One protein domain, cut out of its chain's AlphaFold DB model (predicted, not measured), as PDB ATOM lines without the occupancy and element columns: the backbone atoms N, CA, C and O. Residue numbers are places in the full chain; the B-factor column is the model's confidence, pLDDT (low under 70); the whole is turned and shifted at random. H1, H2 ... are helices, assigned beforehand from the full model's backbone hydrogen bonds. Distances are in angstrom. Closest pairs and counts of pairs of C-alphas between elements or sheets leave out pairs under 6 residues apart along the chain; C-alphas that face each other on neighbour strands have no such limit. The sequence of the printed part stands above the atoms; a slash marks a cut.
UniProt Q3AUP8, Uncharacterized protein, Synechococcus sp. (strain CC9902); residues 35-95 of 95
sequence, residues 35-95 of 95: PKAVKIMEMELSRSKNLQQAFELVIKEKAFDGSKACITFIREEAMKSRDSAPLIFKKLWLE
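What this domain is: This is residues 35 to 95 of the 95 residues of an uncharacterized protein of Synechococcus sp. (strain CC9902) (UniProt Q3AUP8). Four short helices make a small rounded cluster in which they cross rather than run side by side: H1 packs on the other three, with H2 on one side of it and the crossed pair H3 and H4 on another. H2 and H3 do not meet, and residues 61 to 67 span from one to the other. The printed part has 61 residues with four named helices, in the order H1, H2, H3, H4, and no named strand; the class is all helix. The whole is compact, with a radius of gyration of the C-alphas of 10.3 A and spans of 25 by 22 by 18 A.

Where its parts are: Find C-alpha 35 at (27.918, -21.765, 49.117); from there H1 runs through residues 35 to 45, 15.4 A long. H2 follows at residues 51 to 60, 14.2 A. Look next at C-alpha 68, at (20.665, -36.093, 50.929), where H3, the longest, begins; it takes residues 68 to 80 and 18.8 A. H4, residues 86 to 93, ends at C-alpha 93, (32.915, -34.663, 40.387).

How they stand to each other: Start at the hub, H1. It touches H2 at a steep tilt of 45 degrees, opposite ways; their closest C-alphas, Met 41 and Ala 54, are 4.9 A apart. Residues 74 to 78 of H3 touch H1, about perpendicular at 75 degrees, with the closest C-alphas at Val 38 and Ala 78, 6.0 A. H4 touches H1, also about perpendicular at 75 degrees, closest at the C-alphas of Glu 42 and Ile 88, 5.2 A. Residues 75 to 79 of H3 touch H4 at a steep tilt of 46 degrees, opposite ways, closest at the C-alphas of Ala 78 and Phe 89, 5.1 A. H2 and H3 are apart. In H1, H2, H3 and H4 every O i to N i+4 pair is within hydrogen-bond range.

The domain as a whole: The C-alphas farthest apart, Arg 47 and Ala 69, are 27.2 A from each other. The printed part has no cut; the links H1 to H2 and H3 to H4 are tight, and H2 to H3 is short. Mean pLDDT of the printed part is 97.4, and no printed residue is under 70.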
ATOM      1  N   PRO A  35      26.773 -22.657  49.315       98.50
ATOM      2  CA  PRO A  35      27.918 -21.765  49.117       98.50
ATOM      3  C   PRO A  35      28.883 -21.752  50.310       98.50
ATOM      4  O   PRO A  35      30.102 -21.802  50.134       98.50
ATOM      5  N   LYS A  36      28.357 -21.735  51.547       98.44
ATOM      6  CA  LYS A  36      29.197 -21.802  52.756       98.44
ATOM      7  C   LYS A  36      29.918 -23.149  52.849       98.44
ATOM      8  O   LYS A  36      31.105 -23.167  53.162       98.44
ATOM      9  N   ALA A  37      29.228 -24.254  52.564       98.38
ATOM     10  CA  ALA A  37      29.810 -25.593  52.602       98.38
ATOM     11  C   ALA A  37      30.950 -25.753  51.587       98.38
ATOM     12  O   ALA A  37      32.035 -26.190  51.961       98.38
ATOM     13  N   VAL A  38      30.743 -25.332  50.335       98.56
ATOM     14  CA  VAL A  38      31.774 -25.342  49.284       98.56
ATOM     15  C   VAL A  38      32.993 -24.527  49.703       98.56
ATOM     16  O   VAL A  38      34.111 -25.030  49.636       98.56
ATOM     17  N   LYS A  39      32.789 -23.311  50.226       98.62
ATOM     18  CA  LYS A  39      33.886 -22.454  50.700       98.62
ATOM     19  C   LYS A  39      34.693 -23.091  51.834       98.62
ATOM     20  O   LYS A  39      35.917 -22.985  51.844       98.62
ATOM     21  N   ILE A  40      34.020 -23.727  52.797       98.50
ATOM     22  CA  ILE A  40      34.683 -24.444  53.896       98.50
ATOM     23  C   ILE A  40      35.501 -25.605  53.341       98.50
ATOM     24  O   ILE A  40      36.675 -25.742  53.675       98.50
ATOM     25  N   MET A  41      34.897 -26.429  52.486       98.50
ATOM     26  CA  MET A  41      35.570 -27.619  51.990       98.50
ATOM     27  C   MET A  41      36.756 -27.285  51.092       98.50
ATOM     28  O   MET A  41      37.797 -27.912  51.238       98.50
ATOM     29  N   GLU A  42      36.641 -26.276  50.226       98.56
ATOM     30  CA  GLU A  42      37.765 -25.796  49.415       98.56
ATOM     31  C   GLU A  42      38.950 -25.381  50.295       98.56
ATOM     32  O   GLU A  42      40.080 -25.809  50.068       98.56
ATOM     33  N   MET A  43      38.681 -24.600  51.345       98.56
ATOM     34  CA  MET A  43      39.703 -24.120  52.277       98.56
ATOM     35  C   MET A  43      40.371 -25.254  53.060       98.56
ATOM     36  O   MET A  43      41.576 -25.220  53.308       98.56
ATOM     37  N   GLU A  44      39.612 -26.262  53.483       98.38
ATOM     38  CA  GLU A  44      40.184 -27.391  54.218       98.38
ATOM     39  C   GLU A  44      40.974 -28.321  53.289       98.38
ATOM     40  O   GLU A  44      42.071 -28.755  53.646       98.38
ATOM     41  N   LEU A  45      40.495 -28.554  52.065       98.19
ATOM     42  CA  LEU A  45      41.249 -29.286  51.046       98.19
ATOM     43  C   LEU A  45      42.557 -28.566  50.688       98.19
ATOM     44  O   LEU A  45      43.591 -29.222  50.562       98.19
ATOM     45  N   SER A  46      42.564 -27.228  50.604       97.94
ATOM     46  CA  SER A  46      43.793 -26.455  50.367       97.94
ATOM     47  C   SER A  46      44.788 -26.530  51.533       97.94
ATOM     48  O   SER A  46      45.962 -26.211  51.367       97.94
ATOM     49  N   ARG A  47      44.337 -26.957  52.718       97.94
ATOM     50  CA  ARG A  47      45.165 -27.243  53.905       97.94
ATOM     51  C   ARG A  47      45.547 -28.724  54.009       97.94
ATOM     52  O   ARG A  47      45.900 -29.194  55.092       97.94
ATOM     53  N   SER A  48      45.446 -29.463  52.905       97.00
ATOM     54  CA  SER A  48      45.746 -30.896  52.815       97.00
ATOM     55  C   SER A  48      44.864 -31.780  53.705       97.00
ATOM     56  O   SER A  48      45.243 -32.909  54.024       97.00
ATOM     57  N   LYS A  49      43.687 -31.295  54.126       97.69
ATOM     58  CA  LYS A  49      42.689 -32.142  54.789       97.69
ATOM     59  C   LYS A  49      42.012 -33.042  53.769       97.69
ATOM     60  O   LYS A  49      41.954 -32.736  52.581       97.69
ATOM     61  N   ASN A  50      41.484 -34.164  54.241       97.06
ATOM     62  CA  ASN A  50      40.660 -35.030  53.407       97.06
ATOM     63  C   ASN A  50      39.191 -34.560  53.392       97.06
ATOM     64  O   ASN A  50      38.780 -33.704  54.178       97.06
ATOM     65  N   LEU A  51      38.387 -35.143  52.497       96.44
ATOM     66  CA  LEU A  51      36.983 -34.759  52.320       96.44
ATOM     67  C   LEU A  51      36.143 -34.981  53.589       96.44
ATOM     68  O   LEU A  51      35.259 -34.180  53.879       96.44
ATOM     69  N   GLN A  52      36.434 -36.030  54.365       96.94
ATOM     70  CA  GLN A  52      35.727 -36.314  55.615       96.94
ATOM     71  C   GLN A  52      35.974 -35.211  56.650       96.94
ATOM     72  O   GLN A  52      35.018 -34.642  57.167       96.94
ATOM     73  N   GLN A  53      37.235 -34.846  56.882       97.81
ATOM     74  CA  GLN A  53      37.621 -33.768  57.800       97.81
ATOM     75  C   GLN A  53      37.043 -32.413  57.372       97.81
ATOM     76  O   GLN A  53      36.553 -31.644  58.197       97.81
ATOM     77  N   ALA A  54      37.062 -32.132  56.069       97.81
ATOM     78  CA  ALA A  54      36.446 -30.937  55.512       97.81
ATOM     79  C   ALA A  54      34.930 -30.906  55.785       97.81
ATOM     80  O   ALA A  54      34.386 -29.884  56.203       97.81
ATOM     81  N   PHE A  55      34.245 -32.038  55.604       97.31
ATOM     82  CA  PHE A  55      32.804 -32.147  55.819       97.31
ATOM     83  C   PHE A  55      32.409 -32.113  57.304       97.31
ATOM     84  O   PHE A  55      31.373 -31.548  57.658       97.31
ATOM     85  N   GLU A  56      33.244 -32.634  58.203       96.81
ATOM     86  CA  GLU A  56      33.071 -32.459  59.651       96.81
ATOM     87  C   GLU A  56      33.032 -30.975  60.030       96.81
ATOM     88  O   GLU A  56      32.198 -30.559  60.841       96.81
ATOM     89  N   LEU A  57      33.875 -30.150  59.397       97.50
ATOM     90  CA  LEU A  57      33.852 -28.708  59.615       97.50
ATOM     91  C   LEU A  57      32.578 -28.062  59.053       97.50
ATOM     92  O   LEU A  57      32.022 -27.182  59.701       97.50
ATOM     93  N   VAL A  58      32.053 -28.532  57.915       97.62
ATOM     94  CA  VAL A  58      30.749 -28.086  57.376       97.62
ATOM     95  C   VAL A  58      29.619 -28.321  58.388       97.62
ATOM     96  O   VAL A  58      28.785 -27.434  58.598       97.62
ATOM     97  N   ILE A  59      29.603 -29.491  59.037       96.06
ATOM     98  CA  ILE A  59      28.631 -29.827  60.088       96.06
ATOM     99  C   ILE A  59      28.826 -28.910  61.297       96.06
ATOM    100  O   ILE A  59      27.872 -28.276  61.744       96.06
ATOM    101  N   LYS A  60      30.064 -28.782  61.792       95.62
ATOM    102  CA  LYS A  60      30.402 -27.914  62.933       95.62
ATOM    103  C   LYS A  60      29.982 -26.459  62.697       95.62
ATOM    104  O   LYS A  60      29.487 -25.799  63.606       95.62
ATOM    105  N   GLU A  61      30.121 -25.987  61.462       96.19
ATOM    106  CA  GLU A  61      29.743 -24.649  61.002       96.19
ATOM    107  C   GLU A  61      28.254 -24.496  60.651       96.19
ATOM    108  O   GLU A  61      27.844 -23.442  60.144       96.19
ATOM    109  N   LYS A  62      27.441 -25.529  60.916       96.31
ATOM    110  CA  LYS A  62      25.986 -25.553  60.707       96.31
ATOM    111  C   LYS A  62      25.570 -25.232  59.265       96.31
ATOM    112  O   LYS A  62      24.511 -24.643  59.043       96.31
ATOM    113  N   ALA A  63      26.398 -25.617  58.290       97.25
ATOM    114  CA  ALA A  63      26.147 -25.429  56.857       97.25
ATOM    115  C   ALA A  63      25.525 -26.666  56.174       97.25
ATOM    116  O   ALA A  63      25.320 -26.669  54.959       97.25
ATOM    117  N   PHE A  64      25.214 -27.707  56.950       97.12
ATOM    118  CA  PHE A  64      24.582 -28.944  56.503       97.12
ATOM    119  C   PHE A  64      23.400 -29.301  57.409       97.12
ATOM    120  O   PHE A  64      23.494 -29.160  58.629       97.12
ATOM    121  N   ASP A  65      22.297 -29.764  56.817       94.69
ATOM    122  CA  ASP A  65      21.046 -30.081  57.524       94.69
ATOM    123  C   ASP A  65      20.822 -31.586  57.766       94.69
ATOM    124  O   ASP A  65      19.813 -31.976  58.350       94.69
ATOM    125  N   GLY A  66      21.751 -32.446  57.338       93.50
ATOM    126  CA  GLY A  66      21.611 -33.900  57.450       93.50
ATOM    127  C   GLY A  66      20.924 -34.571  56.258       93.50
ATOM    128  O   GLY A  66      20.878 -35.799  56.199       93.50
ATOM    129  N   SER A  67      20.394 -33.808  55.298       94.06
ATOM    130  CA  SER A  67      19.617 -34.349  54.183       94.06
ATOM    131  C   SER A  67      20.482 -34.711  52.970       94.06
ATOM    132  O   SER A  67      21.453 -34.036  52.622       94.06
ATOM    133  N   LYS A  68      20.075 -35.759  52.241       95.38
ATOM    134  CA  LYS A  68      20.665 -36.093  50.929       95.38
ATOM    135  C   LYS A  68      20.433 -34.987  49.891       95.38
ATOM    136  O   LYS A  68      21.266 -34.789  49.007       95.38
ATOM    137  N   ALA A  69      19.323 -34.257  50.014       96.50
ATOM    138  CA  ALA A  69      19.029 -33.106  49.169       96.50
ATOM    139  C   ALA A  69      20.110 -32.028  49.326       96.50
ATOM    140  O   ALA A  69      20.650 -31.552  48.330       96.50
ATOM    141  N   CYS A  70      20.524 -31.729  50.559       97.00
ATOM    142  CA  CYS A  70      21.579 -30.751  50.787       97.00
ATOM    143  C   CYS A  70      22.930 -31.174  50.195       97.00
ATOM    144  O   CYS A  70      23.618 -30.345  49.606       97.00
ATOM    145  N   ILE A  71      23.293 -32.462  50.257       96.75
ATOM    146  CA  ILE A  71      24.503 -32.973  49.581       96.75
ATOM    147  C   ILE A  71      24.434 -32.706  48.072       96.75
ATOM    148  O   ILE A  71      25.430 -32.303  47.472       96.75
ATOM    149  N   THR A  72      23.264 -32.901  47.461       98.00
ATOM    150  CA  THR A  72      23.061 -32.649  46.026       98.00
ATOM    151  C   THR A  72      23.307 -31.180  45.700       98.00
ATOM    152  O   THR A  72      24.116 -30.880  44.825       98.00
ATOM    153  N   PHE A  73      22.728 -30.262  46.474       98.31
ATOM    154  CA  PHE A  73      22.956 -28.830  46.279       98.31
ATOM    155  C   PHE A  73      24.410 -28.413  46.512       98.31
ATOM    156  O   PHE A  73      24.918 -27.555  45.798       98.31
ATOM    157  N   ILE A  74      25.110 -29.030  47.467       98.38
ATOM    158  CA  ILE A  74      26.548 -28.810  47.671       98.38
ATOM    159  C   ILE A  74      27.350 -29.229  46.429       98.38
ATOM    160  O   ILE A  74      28.247 -28.498  46.012       98.38
ATOM    161  N   ARG A  75      27.029 -30.375  45.813       98.25
ATOM    162  CA  ARG A  75      27.688 -30.820  44.571       98.25
ATOM    163  C   ARG A  75      27.393 -29.872  43.411       98.25
ATOM    164  O   ARG A  75      28.319 -29.505  42.692       98.25
ATOM    165  N   GLU A  76      26.141 -29.455  43.239       98.50
ATOM    166  CA  GLU A  76      25.759 -28.476  42.212       98.50
ATOM    167  C   GLU A  76      26.489 -27.144  42.395       98.50
ATOM    168  O   GLU A  76      26.994 -26.575  41.429       98.50
ATOM    169  N   GLU A  77      26.588 -26.658  43.631       98.62
ATOM    170  CA  GLU A  77      27.315 -25.430  43.934       98.62
ATOM    171  C   GLU A  77      28.808 -25.574  43.623       98.62
ATOM    172  O   GLU A  77      29.371 -24.697  42.978       98.62
ATOM    173  N   ALA A  78      29.425 -26.713  43.962       98.06
ATOM    174  CA  ALA A  78      30.818 -26.994  43.608       98.06
ATOM    175  C   ALA A  78      31.046 -27.009  42.086       98.06
ATOM    176  O   ALA A  78      32.099 -26.588  41.613       98.06
ATOM    177  N   MET A  79      30.061 -27.468  41.305       98.38
ATOM    178  CA  MET A  79      30.116 -27.402  39.842       98.38
ATOM    179  C   MET A  79      30.018 -25.959  39.331       98.38
ATOM    180  O   MET A  79      30.768 -25.583  38.430       98.38
ATOM    181  N   LYS A  80      29.135 -25.133  39.910       98.56
ATOM    182  CA  LYS A  80      29.018 -23.703  39.565       98.56
ATOM    183  C   LYS A  80      30.288 -22.928  39.911       98.56
ATOM    184  O   LYS A  80      30.701 -22.061  39.150       98.56
ATOM    185  N   SER A  81      30.923 -23.260  41.031       97.56
ATOM    186  CA  SER A  81      32.147 -22.622  41.511       97.56
ATOM    187  C   SER A  81      33.424 -23.309  41.022       97.56
ATOM    188  O   SER A  81      34.465 -23.129  41.644       97.56
ATOM    189  N   ARG A  82      33.388 -24.116  39.952       98.06
ATOM    190  CA  ARG A  82      34.543 -24.930  39.518       98.06
ATOM    191  C   ARG A  82      35.839 -24.133  39.324       98.06
ATOM    192  O   ARG A  82      36.913 -24.642  39.617       98.06
ATOM    193  N   ASP A  83      35.728 -22.889  38.856       97.50
ATOM    194  CA  ASP A  83      36.884 -22.042  38.557       97.50
ATOM    195  C   ASP A  83      37.440 -21.373  39.830       97.50
ATOM    196  O   ASP A  83      38.636 -21.114  39.925       97.50
ATOM    197  N   SER A  84      36.586 -21.112  40.828       97.44
ATOM    198  CA  SER A  84      36.954 -20.445  42.087       97.44
ATOM    199  C   SER A  84      37.186 -21.402  43.262       97.44
ATOM    200  O   SER A  84      37.807 -21.008  44.248       97.44
ATOM    201  N   ALA A  85      36.710 -22.642  43.162       97.81
ATOM    202  CA  ALA A  85      36.883 -23.721  44.130       97.81
ATOM    203  C   ALA A  85      37.258 -25.043  43.417       97.81
ATOM    204  O   ALA A  85      36.475 -26.005  43.402       97.81
ATOM    205  N   PRO A  86      38.429 -25.090  42.754       98.25
ATOM    206  CA  PRO A  86      38.817 -26.218  41.912       98.25
ATOM    207  C   PRO A  86      39.086 -27.507  42.698       98.25
ATOM    208  O   PRO A  86      38.891 -28.596  42.152       98.25
ATOM    209  N   LEU A  87      39.520 -27.432  43.964       98.25
ATOM    210  CA  LEU A  87      39.861 -28.626  44.742       98.25
ATOM    211  C   LEU A  87      38.610 -29.421  45.113       98.25
ATOM    212  O   LEU A  87      38.566 -30.635  44.900       98.25
ATOM    213  N   ILE A  88      37.582 -28.753  45.639       98.12
ATOM    214  CA  ILE A  88      36.325 -29.405  45.999       98.12
ATOM    215  C   ILE A  88      35.544 -29.836  44.763       98.12
ATOM    216  O   ILE A  88      34.953 -30.915  44.773       98.12
ATOM    217  N   PHE A  89      35.602 -29.063  43.673       98.38
ATOM    218  CA  PHE A  89      35.056 -29.493  42.388       98.38
ATOM    219  C   PHE A  89      35.672 -30.825  41.953       98.38
ATOM    220  O   PHE A  89      34.942 -31.793  41.730       98.38
ATOM    221  N   LYS A  90      37.009 -30.907  41.910       98.00
ATOM    222  CA  LYS A  90      37.716 -32.138  41.547       98.00
ATOM    223  C   LYS A  90      37.297 -33.302  42.446       98.00
ATOM    224  O   LYS A  90      36.918 -34.349  41.934       98.00
ATOM    225  N   LYS A  91      37.295 -33.100  43.768       97.38
ATOM    226  CA  LYS A  91      36.956 -34.139  44.754       97.38
ATOM    227  C   LYS A  91      35.521 -34.654  44.681       97.38
ATOM    228  O   LYS A  91      35.280 -35.768  45.122       97.38
ATOM    229  N   LEU A  92      34.562 -33.849  44.220       96.50
ATOM    230  CA  LEU A  92      33.147 -34.243  44.198       96.50
ATOM    231  C   LEU A  92      32.660 -34.747  42.838       96.50
ATOM    232  O   LEU A  92      31.606 -35.395  42.793       96.50
ATOM    233  N   TRP A  93      33.369 -34.413  41.758       96.56
ATOM    234  CA  TRP A  93      32.915 -34.663  40.387       96.56
ATOM    235  C   TRP A  93      33.885 -35.462  39.524       96.56
ATOM    236  O   TRP A  93      33.433 -36.090  38.571       96.56
ATOM    237  N   LEU A  94      35.185 -35.414  39.811       96.88
ATOM    238  CA  LEU A  94      36.214 -36.053  38.984       96.88
ATOM    239  C   LEU A  94      36.891 -37.244  39.675       96.88
ATOM    240  O   LEU A  94      37.583 -38.007  39.007       96.88
ATOM    241  N   GLU A  95      36.703 -37.383  40.988       94.25
ATOM    242  CA  GLU A  95      37.178 -38.486  41.832       94.25
ATOM    243  C   GLU A  95      35.982 -39.218  42.454       94.25
ATOM    244  O   GLU A  95      36.055 -40.463  42.553       94.25
TER     245      GLU A  95